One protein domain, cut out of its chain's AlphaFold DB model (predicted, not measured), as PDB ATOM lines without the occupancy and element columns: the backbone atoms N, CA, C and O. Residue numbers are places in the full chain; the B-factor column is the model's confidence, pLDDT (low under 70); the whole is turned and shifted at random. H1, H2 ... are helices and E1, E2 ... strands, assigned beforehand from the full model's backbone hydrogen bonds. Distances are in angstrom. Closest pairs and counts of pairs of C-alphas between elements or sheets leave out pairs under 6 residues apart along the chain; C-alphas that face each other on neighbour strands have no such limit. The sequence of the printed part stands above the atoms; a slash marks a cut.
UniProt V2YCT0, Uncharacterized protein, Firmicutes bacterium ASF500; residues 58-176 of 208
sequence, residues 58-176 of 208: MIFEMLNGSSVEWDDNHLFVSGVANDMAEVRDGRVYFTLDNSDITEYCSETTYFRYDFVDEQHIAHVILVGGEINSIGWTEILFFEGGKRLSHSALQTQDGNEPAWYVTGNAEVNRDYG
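What this domain is: This is residues 58 to 176 of the 208 residues of an uncharacterized protein of Firmicutes bacterium ASF500 (UniProt V2YCT0). A four-stranded antiparallel sheet, E6 to E9, makes a twisted slab, and H1 lies lengthwise over one of its faces. On the side away from H1 are two smaller pieces, the hairpin E4 and E5 near one end of the slab and the three-stranded sheet E1 E2 E3 towards the other, with no close approach between E1 E2 E3 and the slab's strands. The printed part has 119 residues, with nine named strands followed by one named helix; the sheets run E6 E7 E8 E9, E1 E2 E3 and E4 E5, each antiparallel. The class is mixed, helices and strands. The whole is compact, with a radius of gyration of the C-alphas of 14.3 A, and elongated, spanning 41 by 27 by 27 A.

Where its parts are: E1, residues 58 to 61, begins at C-alpha 58 (278.719, 253.173, 322.098). E2 holds residues 67 to 70, E3 75 to 78, E4 85 to 88 and E5 91 to 94. The longer strands are E6, residues 110 to 116, 19.9 A; E7, 122 to 128, 19.9 A; E8, 135 to 141, 20.3 A; and E9, 147 to 152, 17.2 A. H1, residues 162 to 174, is 18.4 A long and ends at C-alpha 174 (267.539, 267.502, 306.624).

How they stand to each other: E6 E7 E8 E9 form a meander, each strand the antiparallel neighbour of the one before; E6 and E9 are its edge strands. N 113 and O 125 of the hairpin E6 and E7 are 2.9 A apart, N 124 and O 139 of the hairpin E7 and E8 2.8 A, and N 138 and O 150 of the hairpin E8 and E9 2.8 A, each within hydrogen-bond range. The sheet is twisted, its C-alphas lying up to 4.2 A off the best plane. H1 is on this sheet, making two layers, a helix on one face of a sheet. Its height over the sheet is 9.0 A. It lies over E7 and E8 and runs along the strands, at 18 degrees to E7 on the local plane. The closest C-alphas of H1 and E7 are those of Trp 163 and Gly 128, 5.8 A apart. In H1 every O i to N i+4 pair is within hydrogen-bond range. In the hairpin E4 and E5, N 86 and O 93 are 2.9 A apart. The closest C-alphas of E4 and E8 are those of Ala 85 and Trp 136, 6.8 A apart. E1 E2 E3 is a second meander, with N 60 and O 68 3.0 A apart and N 69 and O 76 2.9 A apart. E2 is apart from E8 and from H1.

The domain as a whole: The two C-alphas farthest apart, those of Asn 73 and Asp 89, are 44.4 A apart. The link E5 to E6, residues 95 to 109, is long; in it residues 99 to 100 pair antiparallel with residues 93 to 94 of E5. The printed part has no cut. Its mean pLDDT is 91.4, and no printed residue is under 70.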
ATOM      1  N   MET A  58     280.142 253.147 322.388       84.19
ATOM      2  CA  MET A  58     278.719 253.173 322.098       84.19
ATOM      3  C   MET A  58     278.328 251.848 321.452       84.19
ATOM      4  O   MET A  58     278.883 251.487 320.419       84.19
ATOM      5  N   ILE A  59     277.375 251.134 322.047       88.44
ATOM      6  CA  ILE A  59     276.855 249.877 321.506       88.44
ATOM      7  C   ILE A  59     275.406 250.103 321.095       88.44
ATOM      8  O   ILE A  59     274.605 250.539 321.917       88.44
ATOM      9  N   PHE A  60     275.067 249.805 319.847       89.62
ATOM     10  CA  PHE A  60     273.706 249.937 319.329       89.62
ATOM     11  C   PHE A  60     273.394 248.849 318.304       89.62
ATOM     12  O   PHE A  60     274.287 248.203 317.753       89.62
ATOM     13  N   GLU A  61     272.104 248.633 318.072       91.00
ATOM     14  CA  GLU A  61     271.600 247.687 317.086       91.00
ATOM     15  C   GLU A  61     271.128 248.446 315.846       91.00
ATOM     16  O   GLU A  61     270.466 249.479 315.934       91.00
ATOM     17  N   MET A  62     271.509 247.941 314.683       90.19
ATOM     18  CA  MET A  62     271.041 248.400 313.384       90.19
ATOM     19  C   MET A  62     269.788 247.621 312.988       90.19
ATOM     20  O   MET A  62     269.606 246.472 313.392       90.19
ATOM     21  N   LEU A  63     268.933 248.194 312.143       90.12
ATOM     22  CA  LEU A  63     267.687 247.536 311.733       90.12
ATOM     23  C   LEU A  63     267.888 246.257 310.930       90.12
ATOM     24  O   LEU A  63     267.035 245.370 310.946       90.12
ATOM     25  N   ASN A  64     269.012 246.143 310.233       84.12
ATOM     26  CA  ASN A  64     269.389 244.899 309.576       84.12
ATOM     27  C   ASN A  64     269.670 243.756 310.586       84.12
ATOM     28  O   ASN A  64     269.835 242.612 310.170       84.12
ATOM     29  N   GLY A  65     269.711 244.027 311.895       85.94
ATOM     30  CA  GLY A  65     269.991 243.065 312.965       85.94
ATOM     31  C   GLY A  65     271.472 242.932 313.326       85.94
ATOM     32  O   GLY A  65     271.836 242.074 314.130       85.94
ATOM     33  N   SER A  66     272.351 243.743 312.731       88.00
ATOM     34  CA  SER A  66     273.749 243.830 313.158       88.00
ATOM     35  C   SER A  66     273.888 244.688 314.415       88.00
ATOM     36  O   SER A  66     273.168 245.665 314.608       88.00
ATOM     37  N   SER A  67     274.828 244.327 315.283       90.69
ATOM     38  CA  SER A  67     275.227 245.148 316.425       90.69
ATOM     39  C   SER A  67     276.531 245.857 316.108       90.69
ATOM     40  O   SER A  67     277.476 245.243 315.603       90.69
ATOM     41  N   VAL A  68     276.594 247.137 316.446       90.56
ATOM     42  CA  VAL A  68     277.771 247.972 316.257       90.56
ATOM     43  C   VAL A  68     278.296 248.408 317.612       90.56
ATOM     44  O   VAL A  68     277.537 248.885 318.450       90.56
ATOM     45  N   GLU A  69     279.601 248.261 317.803       90.81
ATOM     46  CA  GLU A  69     280.359 248.854 318.897       90.81
ATOM     47  C   GLU A  69     281.284 249.924 318.309       90.81
ATOM     48  O   GLU A  69     282.107 249.638 317.435       90.81
ATOM     49  N   TRP A  70     281.110 251.172 318.741       88.25
ATOM     50  CA  TRP A  70     281.791 252.325 318.167       88.25
ATOM     51  C   TRP A  70     282.383 253.242 319.240       88.25
ATOM     52  O   TRP A  70     281.671 253.762 320.100       88.25
ATOM     53  N   ASP A  71     283.689 253.486 319.156       83.19
ATOM     54  CA  ASP A  71     284.405 254.521 319.902       83.19
ATOM     55  C   ASP A  71     285.262 255.397 318.964       83.19
ATOM     56  O   ASP A  71     285.163 255.319 317.740       83.19
ATOM     57  N   ASP A  72     286.073 256.297 319.526       77.69
ATOM     58  CA  ASP A  72     286.873 257.242 318.736       77.69
ATOM     59  C   ASP A  72     287.999 256.573 317.913       77.69
ATOM     60  O   ASP A  72     288.534 257.186 316.990       77.69
ATOM     61  N   ASN A  73     288.353 255.323 318.213       80.25
ATOM     62  CA  ASN A  73     289.459 254.584 317.608       80.25
ATOM     63  C   ASN A  73     289.030 253.255 316.965       80.25
ATOM     64  O   ASN A  73     289.813 252.672 316.209       80.25
ATOM     65  N   HIS A  74     287.835 252.756 317.272       81.12
ATOM     66  CA  HIS A  74     287.381 251.432 316.887       81.12
ATOM     67  C   HIS A  74     285.925 251.438 316.424       81.12
ATOM     68  O   HIS A  74     285.047 251.973 317.095       81.12
ATOM     69  N   LEU A  75     285.674 250.795 315.282       86.38
ATOM     70  CA  LEU A  75     284.346 250.443 314.795       86.38
ATOM     71  C   LEU A  75     284.314 248.928 314.599       86.38
ATOM     72  O   LEU A  75     285.015 248.399 313.736       86.38
ATOM     73  N   PHE A  76     283.498 248.243 315.389       87.44
ATOM     74  CA  PHE A  76     283.288 246.807 315.290       87.44
ATOM     75  C   PHE A  76     281.836 246.521 314.936       87.44
ATOM     76  O   PHE A  76     280.922 246.988 315.609       87.44
ATOM     77  N   VAL A  77     281.624 245.734 313.883       86.88
ATOM     78  CA  VAL A  77     280.294 245.287 313.460       86.88
ATOM     79  C   VAL A  77     280.214 243.783 313.660       86.88
ATOM     80  O   VAL A  77     281.096 243.039 313.230       86.88
ATOM     81  N   SER A  78     279.154 243.327 314.316       86.81
ATOM     82  CA  SER A  78     278.913 241.917 314.603       86.81
ATOM     83  C   SER A  78     277.462 241.531 314.325       86.81
ATOM     84  O   SER A  78     276.588 242.383 314.193       86.81
ATOM     85  N   GLY A  79     277.204 240.229 314.218       83.56
ATOM     86  CA  GLY A  79     275.887 239.701 313.860       83.56
ATOM     87  C   GLY A  79     275.734 239.431 312.364       83.56
ATOM     88  O   GLY A  79     276.688 239.517 311.592       83.56
ATOM     89  N   VAL A  80     274.522 239.037 311.971       78.31
ATOM     90  CA  VAL A  80     274.169 238.734 310.579       78.31
ATOM     91  C   VAL A  80     273.170 239.782 310.117       78.31
ATOM     92  O   VAL A  80     272.047 239.822 310.614       78.31
ATOM     93  N   ALA A  81     273.596 240.619 309.178       81.81
ATOM     94  CA  ALA A  81     272.735 241.610 308.556       81.81
ATOM     95  C   ALA A  81     271.706 240.926 307.643       81.81
ATOM     96  O   ALA A  81     272.061 240.137 306.767       81.81
ATOM     97  N   ASN A  82     270.435 241.253 307.845       87.75
ATOM     98  CA  ASN A  82     269.340 240.915 306.953       87.75
ATOM     99  C   ASN A  82     269.181 242.005 305.892       87.75
ATOM    100  O   ASN A  82     269.420 243.184 306.156       87.75
ATOM    101  N   ASP A  83     268.716 241.616 304.710       91.12
ATOM    102  CA  ASP A  83     268.344 242.590 303.695       91.12
ATOM    103  C   ASP A  83     267.102 243.379 304.117       91.12
ATOM    104  O   ASP A  83     266.094 242.830 304.573       91.12
ATOM    105  N   MET A  84     267.170 244.696 303.925       92.69
ATOM    106  CA  MET A  84     266.060 245.604 304.223       92.69
ATOM    107  C   MET A  84     265.067 245.741 303.063       92.69
ATOM    108  O   MET A  84     263.990 246.315 303.219       92.69
ATOM    109  N   ALA A  85     265.413 245.200 301.896       94.62
ATOM    110  CA  ALA A  85     264.575 245.205 300.710       94.62
ATOM    111  C   ALA A  85     264.612 243.839 300.028       94.62
ATOM    112  O   ALA A  85     265.674 243.238 299.885       94.62
ATOM    113  N   GLU A  86     263.457 243.367 299.574       95.00
ATOM    114  CA  GLU A  86     263.335 242.090 298.879       95.00
ATOM    115  C   GLU A  86     262.483 242.245 297.621       95.00
ATOM    116  O   GLU A  86     261.455 242.925 297.622       95.00
ATOM    117  N   VAL A  87     262.888 241.572 296.546       95.31
ATOM    118  CA  VAL A  87     262.105 241.497 295.313       95.31
ATOM    119  C   VAL A  87     261.288 240.209 295.303       95.31
ATOM    120  O   VAL A  87     261.845 239.114 295.270       95.31
ATOM    121  N   ARG A  88     259.958 240.336 295.274       95.88
ATOM    122  CA  ARG A  88     259.010 239.214 295.204       95.88
ATOM    123  C   ARG A  88     258.018 239.446 294.076       95.88
ATOM    124  O   ARG A  88     257.411 240.510 293.999       95.88
ATOM    125  N   ASP A  89     257.852 238.456 293.203       95.06
ATOM    126  CA  ASP A  89     256.881 238.483 292.097       95.06
ATOM    127  C   ASP A  89     256.935 239.756 291.233       95.06
ATOM    128  O   ASP A  89     255.910 240.290 290.806       95.06
ATOM    129  N   GLY A  90     258.141 240.266 290.970       95.00
ATOM    130  CA  GLY A  90     258.311 241.470 290.158       95.00
ATOM    131  C   GLY A  90     258.041 242.784 290.906       95.00
ATOM    132  O   GLY A  90     257.826 243.805 290.259       95.00
ATOM    133  N   ARG A  91     258.022 242.769 292.243       97.06
ATOM    134  CA  ARG A  91     257.710 243.926 293.095       97.06
ATOM    135  C   ARG A  91     258.724 244.044 294.227       97.06
ATOM    136  O   ARG A  91     259.250 243.031 294.683       97.06
ATOM    137  N   VAL A  92     258.991 245.265 294.671       97.12
ATOM    138  CA  VAL A  92     259.954 245.568 295.736       97.12
ATOM    139  C   VAL A  92     259.201 245.747 297.049       97.12
ATOM    140  O   VAL A  92     258.283 246.562 297.130       97.12
ATOM    141  N   TYR A  93     259.604 245.005 298.076       97.44
ATOM    142  CA  TYR A  93     259.044 245.093 299.420       97.44
ATOM    143  C   TYR A  93     260.100 245.575 300.413       97.44
ATOM    144  O   TYR A  93     261.213 245.051 300.443       97.44
ATOM    145  N   PHE A  94     259.724 246.537 301.253       96.50
ATOM    146  CA  PHE A  94     260.469 246.901 302.450       96.50
ATOM    147  C   PHE A  94     260.242 245.823 303.514       96.50
ATOM    148  O   PHE A  94     259.099 245.481 303.829       96.50
ATOM    149  N   THR A  95     261.311 245.220 304.030       94.06
ATOM    150  CA  THR A  95     261.193 243.974 304.810       94.06
ATOM    151  C   THR A  95     260.747 244.196 306.253       94.06
ATOM    152  O   THR A  95     260.141 243.293 306.829       94.06
ATOM    153  N   LEU A  96     260.975 245.387 306.819       90.12
ATOM    154  CA  LEU A  96     260.673 245.686 308.223       90.12
ATOM    155  C   LEU A  96     259.171 245.629 308.538       90.12
ATOM    156  O   LEU A  96     258.765 245.105 309.572       90.12
ATOM    157  N   ASP A  97     258.343 246.162 307.644       91.12
ATOM    158  CA  ASP A  97     256.888 246.231 307.808       91.12
ATOM    159  C   ASP A  97     256.124 245.497 306.695       91.12
ATOM    160  O   ASP A  97     254.891 245.480 306.686       91.12
ATOM    161  N   ASN A  98     256.857 244.845 305.784       93.75
ATOM    162  CA  ASN A  98     256.328 244.135 304.627       93.75
ATOM    163  C   ASN A  98     255.530 245.040 303.664       93.75
ATOM    164  O   ASN A  98     254.595 244.576 303.000       93.75
ATOM    165  N   SER A  99     255.887 246.324 303.590       95.56
ATOM    166  CA  SER A  99     255.273 247.295 302.688       95.56
ATOM    167  C   SER A  99     255.769 247.132 301.256       95.56
ATOM    168  O   SER A  99     256.963 247.013 300.997       95.56
ATOM    169  N   ASP A 100     254.847 247.177 300.302       97.56
ATOM    170  CA  ASP A 100     255.169 247.267 298.880       97.56
ATOM    171  C   ASP A 100     255.591 248.696 298.532       97.56
ATOM    172  O   ASP A 100     254.794 249.632 298.617       97.56
ATOM    173  N   ILE A 101     256.852 248.842 298.134       97.69
ATOM    174  CA  ILE A 101     257.489 250.129 297.850       97.69
ATOM    175  C   ILE A 101     257.872 250.286 296.374       97.69
ATOM    176  O   ILE A 101     258.584 251.223 296.019       97.69
ATOM    177  N   THR A 102     257.384 249.394 295.508       97.00
ATOM    178  CA  THR A 102     257.782 249.312 294.092       97.00
ATOM    179  C   THR A 102     257.700 250.657 293.371       97.00
ATOM    180  O   THR A 102     258.641 251.052 292.698       97.00
ATOM    181  N   GLU A 103     256.601 251.391 293.553       96.75
ATOM    182  CA  GLU A 103     256.345 252.656 292.847       96.75
ATOM    183  C   GLU A 103     257.172 253.843 293.379       96.75
ATOM    184  O   GLU A 103     257.117 254.937 292.817       96.75
ATOM    185  N   TYR A 104     257.920 253.656 294.470       96.06
ATOM    186  CA  TYR A 104     258.788 254.685 295.051       96.06
ATOM    187  C   TYR A 104     260.252 254.528 294.610       96.06
ATOM    188  O   TYR A 104     261.020 255.494 294.649       96.06
ATOM    189  N   CYS A 105     260.640 253.335 294.157       96.25
ATOM    190  CA  CYS A 105     262.012 253.001 293.792       96.25
ATOM    191  C   CYS A 105     262.226 253.079 292.275       96.25
ATOM    192  O   CYS A 105     261.433 252.567 291.491       96.25
ATOM    193  N   SER A 106     263.328 253.701 291.866       94.75
ATOM    194  CA  SER A 106     263.843 253.644 290.496       94.75
ATOM    195  C   SER A 106     265.356 253.842 290.511       94.75
ATOM    196  O   SER A 106     265.961 254.022 291.572       94.75
ATOM    197  N   GLU A 107     265.984 253.896 289.338       93.50
ATOM    198  CA  GLU A 107     267.383 254.321 289.202       93.50
ATOM    199  C   GLU A 107     267.692 255.653 289.923       93.50
ATOM    200  O   GLU A 107     268.786 255.832 290.464       93.50
ATOM    201  N   THR A 108     266.725 256.581 289.967       94.69
ATOM    202  CA  THR A 108     266.926 257.957 290.471       94.69
ATOM    203  C   THR A 108     266.066 258.331 291.675       94.69
ATOM    204  O   THR A 108     266.319 259.358 292.304       94.69
ATOM    205  N   THR A 109     265.072 257.516 292.023       96.19
ATOM    206  CA  THR A 109     264.172 257.753 293.157       96.19
ATOM    207  C   THR A 109     264.314 256.659 294.197       96.19
ATOM    208  O   THR A 109     264.721 255.535 293.902       96.19
ATOM    209  N   TYR A 110     263.963 257.000 295.428       97.81
ATOM    210  CA  TYR A 110     264.116 256.122 296.571       97.81
ATOM    211  C   TYR A 110     262.884 256.196 297.476       97.81
ATOM    212  O   TYR A 110     262.239 257.238 297.614       97.81
ATOM    213  N   PHE A 111     262.583 255.075 298.119       98.06
ATOM    214  CA  PHE A 111     261.744 255.019 299.305       98.06
ATOM    215  C   PHE A 111     262.561 255.461 300.523       98.06
ATOM    216  O   PHE A 111     263.746 255.131 300.617       98.06
ATOM    217  N   ARG A 112     261.932 256.188 301.451       97.81
ATOM    218  CA  ARG A 112     262.550 256.682 302.685       97.81
ATOM    219  C   ARG A 112     261.691 256.339 303.895       97.81
ATOM    220  O   ARG A 112     260.483 256.576 303.879       97.81
ATOM    221  N   TYR A 113     262.338 255.823 304.932       97.19
ATOM    222  CA  TYR A 113     261.728 255.520 306.220       97.19
ATOM    223  C   TYR A 113     262.578 256.096 307.352       97.19
ATOM    224  O   TYR A 113     263.777 255.832 307.417       97.19
ATOM    225  N   ASP A 114     261.948 256.854 308.248       96.62
ATOM    226  CA  ASP A 114     262.618 257.593 309.319       96.62
ATOM    227  C   ASP A 114     261.981 257.242 310.661       96.62
ATOM    228  O   ASP A 114     260.755 257.280 310.805       96.62
ATOM    229  N   PHE A 115     262.807 256.973 311.668       94.81
ATOM    230  CA  PHE A 115     262.361 256.863 313.056       94.81
ATOM    231  C   PHE A 115     263.506 257.174 314.028       94.81
ATOM    232  O   PHE A 115     264.660 257.338 313.633       94.81
ATOM    233  N   VAL A 116     263.171 257.292 315.310       95.12
ATOM    234  CA  VAL A 116     264.135 257.471 316.402       95.12
ATOM    235  C   VAL A 116     263.956 256.316 317.375       95.12
ATOM    236  O   VAL A 116     262.818 256.003 317.739       95.12
ATOM    237  N   ASP A 117     265.057 255.678 317.760       93.38
ATOM    238  CA  ASP A 117     265.050 254.540 318.677       93.38
ATOM    239  C   ASP A 117     264.976 254.972 320.158       93.38
ATOM    240  O   ASP A 117     264.892 256.156 320.505       93.38
ATOM    241  N   GLU A 118     264.997 253.994 321.065       91.31
ATOM    242  CA  GLU A 118     264.966 254.241 322.514       91.31
ATOM    243  C   GLU A 118     266.250 254.900 323.047       91.31
ATOM    244  O   GLU A 118     266.234 255.474 324.138       91.31
ATOM    245  N   GLN A 119     267.347 254.849 322.287       90.00
ATOM    246  CA  GLN A 119     268.638 255.463 322.609       90.00
ATOM    247  C   GLN A 119     268.778 256.876 322.024       90.00
ATOM    248  O   GLN A 119     269.847 257.478 322.126       90.00
ATOM    249  N   HIS A 120     267.700 257.418 321.446       91.00
ATOM    250  CA  HIS A 120     267.663 258.720 320.780       91.00
ATOM    251  C   HIS A 120     268.554 258.814 319.532       91.00
ATOM    252  O   HIS A 120     268.924 259.912 319.110       91.00
ATOM    253  N   ILE A 121     268.852 257.676 318.907       93.69
ATOM    254  CA  ILE A 121     269.533 257.597 317.620       93.69
ATOM    255  C   ILE A 121     268.469 257.716 316.532       93.69
ATOM    256  O   ILE A 121     267.459 257.010 316.549       93.69
ATOM    257  N   ALA A 122     268.661 258.635 315.587       95.81
ATOM    258  CA  ALA A 122     267.776 258.723 314.434       95.81
ATOM    259  C   ALA A 122     268.268 257.787 313.334       95.81
ATOM    260  O   ALA A 122     269.408 257.902 312.884       95.81
ATOM    261  N   HIS A 123     267.391 256.898 312.887       96.06
ATOM    262  CA  HIS A 123     267.640 255.961 311.805       96.06
ATOM    263  C   HIS A 123     266.883 256.425 310.566       96.06
ATOM    264  O   HIS A 123     265.685 256.721 310.625       96.06
ATOM    265  N   VAL A 124     267.582 256.457 309.438       97.62
ATOM    266  CA  VAL A 124     267.009 256.760 308.131       97.62
ATOM    267  C   VAL A 124     267.377 255.646 307.173       97.62
ATOM    268  O   VAL A 124     268.555 255.389 306.928       97.62
ATOM    269  N   ILE A 125     266.365 254.999 306.614       97.19
ATOM    270  CA  ILE A 125     266.516 253.911 305.659       97.19
ATOM    271  C   ILE A 125     266.124 254.426 304.295       97.19
ATOM    272  O   ILE A 125     265.034 254.974 304.120       97.19
ATOM    273  N   LEU A 126     267.006 254.218 303.325       97.88
ATOM    274  CA  LEU A 126     266.740 254.497 301.925       97.88
ATOM    275  C   LEU A 126     266.788 253.190 301.144       97.88
ATOM    276  O   LEU A 126     267.746 252.429 301.277       97.88
ATOM    277  N   VAL A 127     265.779 252.959 300.311       97.56
ATOM    278  CA  VAL A 127     265.735 251.832 299.372       97.56
ATOM    279  C   VAL A 127     265.517 252.378 297.972       97.56
ATOM    280  O   VAL A 127     264.588 253.152 297.744       97.56
ATOM    281  N   GLY A 128     266.340 251.967 297.017       96.25
ATOM    282  CA  GLY A 128     266.213 252.418 295.637       96.25
ATOM    283  C   GLY A 128     266.901 251.490 294.651       96.25
ATOM    284  O   GLY A 128     267.430 250.439 295.017       96.25
ATOM    285  N   GLY A 129     266.884 251.895 293.386       94.56
ATOM    286  CA  GLY A 129     267.376 251.105 292.267       94.56
ATOM    287  C   GLY A 129     266.242 250.533 291.429       94.56
ATOM    288  O   GLY A 129     265.059 250.666 291.745       94.56
ATOM    289  N   GLU A 130     266.628 249.894 290.332       92.50
ATOM    290  CA  GLU A 130     265.709 249.132 289.496       92.50
ATOM    291  C   GLU A 130     265.505 247.744 290.093       92.50
ATOM    292  O   GLU A 130     266.322 247.265 290.872       92.50
ATOM    293  N   ILE A 131     264.458 247.036 289.677       91.38
ATOM    294  CA  ILE A 131     264.122 245.718 290.233       91.38
ATOM    295  C   ILE A 131     265.273 244.694 290.203       91.38
ATOM    296  O   ILE A 131     265.367 243.834 291.070       91.38
ATOM    297  N   ASN A 132     266.171 244.796 289.221       88.50
ATOM    298  CA  ASN A 132     267.326 243.906 289.085       88.50
ATOM    299  C   ASN A 132     268.596 244.446 289.766       88.50
ATOM    300  O   ASN A 132     269.628 243.785 289.717       88.50
ATOM    301  N   SER A 133     268.533 245.642 290.351       90.38
ATOM    302  CA  SER A 133     269.642 246.352 290.994       90.38
ATOM    303  C   SER A 133     269.213 247.068 292.281       90.38
ATOM    304  O   SER A 133     269.783 248.099 292.644       90.38
ATOM    305  N   ILE A 134     268.210 246.526 292.983       94.44
ATOM    306  CA  ILE A 134     267.749 247.072 294.262       94.44
ATOM    307  C   ILE A 134     268.890 247.045 295.274       94.44
ATOM    308  O   ILE A 134     269.598 246.043 295.414       94.44
ATOM    309  N   GLY A 135     269.040 248.158 295.984       94.62
ATOM    310  CA  GLY A 135     269.939 248.302 297.115       94.62
ATOM    311  C   GLY A 135     269.305 249.128 298.225       94.62
ATOM    312  O   GLY A 135     268.234 249.722 298.063       94.62
ATOM    313  N   TRP A 136     269.985 249.166 299.364       95.88
ATOM    314  CA  TRP A 136     269.531 249.893 300.540       95.88
ATOM    315  C   TRP A 136     270.694 250.519 301.310       95.88
ATOM    316  O   TRP A 136     271.845 250.088 301.205       95.88
ATOM    317  N   THR A 137     270.388 251.543 302.102       96.12
ATOM    318  CA  THR A 137     271.295 252.109 303.107       96.12
ATOM    319  C   THR A 137     270.530 252.427 304.385       96.12
ATOM    320  O   THR A 137     269.404 252.914 304.327       96.12
ATOM    321  N   GLU A 138     271.140 252.132 305.528       95.81
ATOM    322  CA  GLU A 138     270.742 252.633 306.840       95.81
ATOM    323  C   GLU A 138     271.735 253.713 307.265       95.81
ATOM    324  O   GLU A 138     272.947 253.486 307.281       95.81
ATOM    325  N   ILE A 139     271.221 254.888 307.611       95.69
ATOM    326  CA  ILE A 139     271.992 256.034 308.079       95.69
ATOM    327  C   ILE A 139     271.567 256.327 309.513       95.69
ATOM    328  O   ILE A 139     270.385 256.539 309.780       95.69
ATOM    329  N   LEU A 140     272.537 256.367 310.419       94.62
ATOM    330  CA  LEU A 140     272.338 256.687 311.823       94.62
ATOM    331  C   LEU A 140     272.877 258.082 312.121       94.62
ATOM    332  O   LEU A 140     274.026 258.395 311.792       94.62
ATOM    333  N   PHE A 141     272.062 258.892 312.787       93.56
ATOM    334  CA  PHE A 141     272.450 260.184 313.334       93.56
ATOM    335  C   PHE A 141     272.412 260.126 314.852       93.56
ATOM    336  O   PHE A 141     271.373 259.863 315.459       93.56
ATOM    337  N   PHE A 142     273.562 260.406 315.449       90.31
ATOM    338  CA  PHE A 142     273.756 260.382 316.888       90.31
ATOM    339  C   PHE A 142     273.717 261.798 317.456       90.31
ATOM    340  O   PHE A 142     274.010 262.788 316.768       90.31
ATOM    341  N   GLU A 143     273.436 261.899 318.754       82.56
ATOM    342  CA  GLU A 143     273.654 263.144 319.482       82.56
ATOM    343  C   GLU A 143     275.107 263.630 319.315       82.56
ATOM    344  O   GLU A 143     276.059 262.853 319.228       82.56
ATOM    345  N   GLY A 144     275.288 264.948 319.231       77.12
ATOM    346  CA  GLY A 144     276.601 265.551 318.979       77.12
ATOM    347  C   GLY A 144     277.026 265.578 317.505       77.12
ATOM    348  O   GLY A 144     278.127 266.039 317.215       77.12
ATOM    349  N   GLY A 145     276.164 265.149 316.575       79.00
ATOM    350  CA  GLY A 145     276.374 265.313 315.131       79.00
ATOM    351  C   GLY A 145     277.256 264.244 314.483       79.00
ATOM    352  O   GLY A 145     277.652 264.403 313.328       79.00
ATOM    353  N   LYS A 146     277.564 263.157 315.204       84.88
ATOM    354  CA  LYS A 146     278.195 261.965 314.622       84.88
ATOM    355  C   LYS A 146     277.192 261.265 313.686       84.88
ATOM    356  O   LYS A 146     275.990 261.251 313.953       84.88
ATOM    357  N   ARG A 147     277.695 260.679 312.596       89.94
ATOM    358  CA  ARG A 147     276.913 259.936 311.597       89.94
ATOM    359  C   ARG A 147     277.621 258.630 311.262       89.94
ATOM    360  O   ARG A 147     278.830 258.641 311.042       89.94
ATOM    361  N   LEU A 148     276.865 257.545 311.154       90.12
ATOM    362  CA  LEU A 148     277.326 256.267 310.612       90.12
ATOM    363  C   LEU A 148     276.368 255.834 309.502       90.12
ATOM    364  O   LEU A 148     275.191 256.181 309.533       90.12
ATOM    365  N   SER A 149     276.851 255.091 308.513       91.19
ATOM    366  CA  SER A 149     275.971 254.455 307.534       91.19
ATOM    367  C   SER A 149     276.461 253.065 307.170       91.19
ATOM    368  O   SER A 149     277.665 252.845 307.060       91.19
ATOM    369  N   HIS A 150     275.521 252.160 306.931       89.94
ATOM    370  CA  HIS A 150     275.775 250.820 306.422       89.94
ATOM    371  C   HIS A 150     274.861 250.564 305.229       89.94
ATOM    372  O   HIS A 150     273.678 250.904 305.261       89.94
ATOM    373  N   SER A 151     275.408 249.987 304.165       91.50
ATOM    374  CA  SER A 151     274.711 249.925 302.884       91.50
ATOM    375  C   SER A 151     274.991 248.618 302.161       91.50
ATOM    376  O   SER A 151     276.129 248.153 302.132       91.50
ATOM    377  N   ALA A 152     273.971 248.095 301.488       91.62
ATOM    378  CA  ALA A 152     274.108 247.085 300.449       91.62
ATOM    379  C   ALA A 152     273.736 247.740 299.114       91.62
ATOM    380  O   ALA A 152     272.564 247.835 298.745       91.62
ATOM    381  N   LEU A 153     274.744 248.265 298.412       90.75
ATOM    382  CA  LEU A 153     274.563 248.958 297.137       90.75
ATOM    383  C   LEU A 153     274.944 248.036 295.982       90.75
ATOM    384  O   LEU A 153     276.032 247.459 295.974       90.75
ATOM    385  N   GLN A 154     274.086 247.953 294.969       83.62
ATOM    386  CA  GLN A 154     274.460 247.378 293.681       83.62
ATOM    387  C   GLN A 154     275.032 248.487 292.800       83.62
ATOM    388  O   GLN A 154     274.292 249.315 292.270       83.62
ATOM    389  N   THR A 155     276.358 248.542 292.685       77.75
ATOM    390  CA  THR A 155     277.052 249.553 291.883       77.75
ATOM    391  C   THR A 155     277.210 249.084 290.441       77.75
ATOM    392  O   THR A 155     277.560 247.934 290.170       77.75
ATOM    393  N   GLN A 156     276.969 249.994 289.496       70.81
ATOM    394  CA  GLN A 156     277.319 249.796 288.093       70.81
ATOM    395  C   GLN A 156     278.588 250.598 287.800       70.81
ATOM    396  O   GLN A 156     278.714 251.752 288.208       70.81
ATOM    397  N   ASP A 157     279.557 249.975 287.128       79.00
ATOM    398  CA  ASP A 157     280.813 250.616 286.712       79.00
ATOM    399  C   ASP A 157     281.642 251.229 287.861       79.00
ATOM    400  O   ASP A 157     282.444 252.137 287.647       79.00
ATOM    401  N   GLY A 158     281.456 250.729 289.089       77.19
ATOM    402  CA  GLY A 158     282.143 251.211 290.291       77.19
ATOM    403  C   GLY A 158     281.618 252.539 290.847       77.19
ATOM    404  O   GLY A 158     282.147 253.013 291.846       77.19
ATOM    405  N   ASN A 159     280.581 253.123 290.239       86.56
ATOM    406  CA  ASN A 159     279.961 254.355 290.720       86.56
ATOM    407  C   ASN A 159     278.803 254.059 291.679       86.56
ATOM    408  O   ASN A 159     278.092 253.059 291.542       86.56
ATOM    409  N   GLU A 160     278.583 254.969 292.627       90.31
ATOM    410  CA  GLU A 160     277.412 254.925 293.498       90.31
ATOM    411  C   GLU A 160     276.110 255.142 292.696       90.31
ATOM    412  O   GLU A 160     276.083 255.985 291.793       90.31
ATOM    413  N   PRO A 161     275.011 254.431 293.019       93.81
ATOM    414  CA  PRO A 161     273.726 254.624 292.347       93.81
ATOM    415  C   PRO A 161     273.158 256.039 292.533       93.81
ATOM    416  O   PRO A 161     273.255 256.627 293.611       93.81
ATOM    417  N   ALA A 162     272.479 256.569 291.510       94.38
ATOM    418  CA  ALA A 162     271.955 257.939 291.531       94.38
ATOM    419  C   ALA A 162     270.918 258.179 292.645       94.38
ATOM    420  O   ALA A 162     270.942 259.232 293.291       94.38
ATOM    421  N   TRP A 163     270.042 257.200 292.906       96.12
ATOM    422  CA  TRP A 163     269.099 257.242 294.028       96.12
ATOM    423  C   TRP A 163     269.813 257.392 295.381       96.12
ATOM    424  O   TRP A 163     269.350 258.154 296.229       96.12
ATOM    425  N   TYR A 164     270.958 256.723 295.571       96.12
ATOM    426  CA  TYR A 164     271.718 256.755 296.821       96.12
ATOM    427  C   TYR A 164     272.383 258.114 297.011       96.12
ATOM    428  O   TYR A 164     272.215 258.735 298.056       96.12
ATOM    429  N   VAL A 165     273.069 258.621 295.982       94.50
ATOM    430  CA  VAL A 165     273.710 259.948 296.022       94.50
ATOM    431  C   VAL A 165     272.681 261.037 296.336       94.50
ATOM    432  O   VAL A 165     272.922 261.907 297.176       94.50
ATOM    433  N   THR A 166     271.519 260.972 295.684       95.25
ATOM    434  CA  THR A 166     270.443 261.956 295.852       95.25
ATOM    435  C   THR A 166     269.841 261.868 297.251       95.25
ATOM    436  O   THR A 166     269.809 262.871 297.965       95.25
ATOM    437  N   GLY A 167     269.434 260.670 297.681       96.56
ATOM    438  CA  GLY A 167     268.831 260.478 298.995       96.56
ATOM    439  C   GLY A 167     269.790 260.789 300.137       96.56
ATOM    440  O   GLY A 167     269.421 261.502 301.064       96.56
ATOM    441  N   ASN A 168     271.052 260.374 300.042       95.06
ATOM    442  CA  ASN A 168     272.049 260.675 301.063       95.06
ATOM    443  C   ASN A 168     272.305 262.191 301.186       95.06
ATOM    444  O   ASN A 168     272.415 262.720 302.292       95.06
ATOM    445  N   ALA A 169     272.349 262.924 300.068       94.19
ATOM    446  CA  ALA A 169     272.501 264.378 300.090       94.19
ATOM    447  C   ALA A 169     271.289 265.098 300.711       94.19
ATOM    448  O   ALA A 169     271.460 266.098 301.413       94.19
ATOM    449  N   GLU A 170     270.075 264.612 300.451       95.88
ATOM    450  CA  GLU A 170     268.842 265.158 301.028       95.88
ATOM    451  C   GLU A 170     268.743 264.859 302.525       95.88
ATOM    452  O   GLU A 170     268.551 265.783 303.314       95.88
ATOM    453  N   VAL A 171     269.002 263.617 302.935       96.31
ATOM    454  CA  VAL A 171     269.023 263.216 304.346       96.31
ATOM    455  C   VAL A 171     270.079 264.001 305.128       96.31
ATOM    456  O   VAL A 171     269.773 264.557 306.180       96.31
ATOM    457  N   ASN A 172     271.300 264.143 304.602       93.44
ATOM    458  CA  ASN A 172     272.334 264.944 305.263       93.44
ATOM    459  C   ASN A 172     271.903 266.406 305.444       93.44
ATOM    460  O   ASN A 172     272.165 266.999 306.487       93.44
ATOM    461  N   ARG A 173     271.210 266.991 304.459       93.12
ATOM    462  CA  ARG A 173     270.671 268.353 304.568       93.12
ATOM    463  C   ARG A 173     269.601 268.449 305.655       93.12
ATOM    464  O   ARG A 173     269.648 269.387 306.448       93.12
ATOM    465  N   ASP A 174     268.669 267.503 305.689       94.50
ATOM    466  CA  ASP A 174     267.539 267.502 306.624       94.50
ATOM    467  C   ASP A 174     267.994 267.328 308.079       94.50
ATOM    468  O   ASP A 174     267.475 267.992 308.975       94.50
ATOM    469  N   TYR A 175     269.013 266.495 308.302       91.94
ATOM    470  CA  TYR A 175     269.616 266.265 309.617       91.94
ATOM    471  C   TYR A 175     270.749 267.247 309.952       91.94
ATOM    472  O   TYR A 175     271.369 267.147 311.010       91.94
ATOM    473  N   GLY A 176     271.028 268.217 309.074       89.62
ATOM    474  CA  GLY A 176     272.066 269.227 309.285       89.62
ATOM    475  C   GLY A 176     273.489 268.664 309.344       89.62
ATOM    476  O   GLY A 176     274.376 269.307 309.908       89.62
TER     477      GLY A 176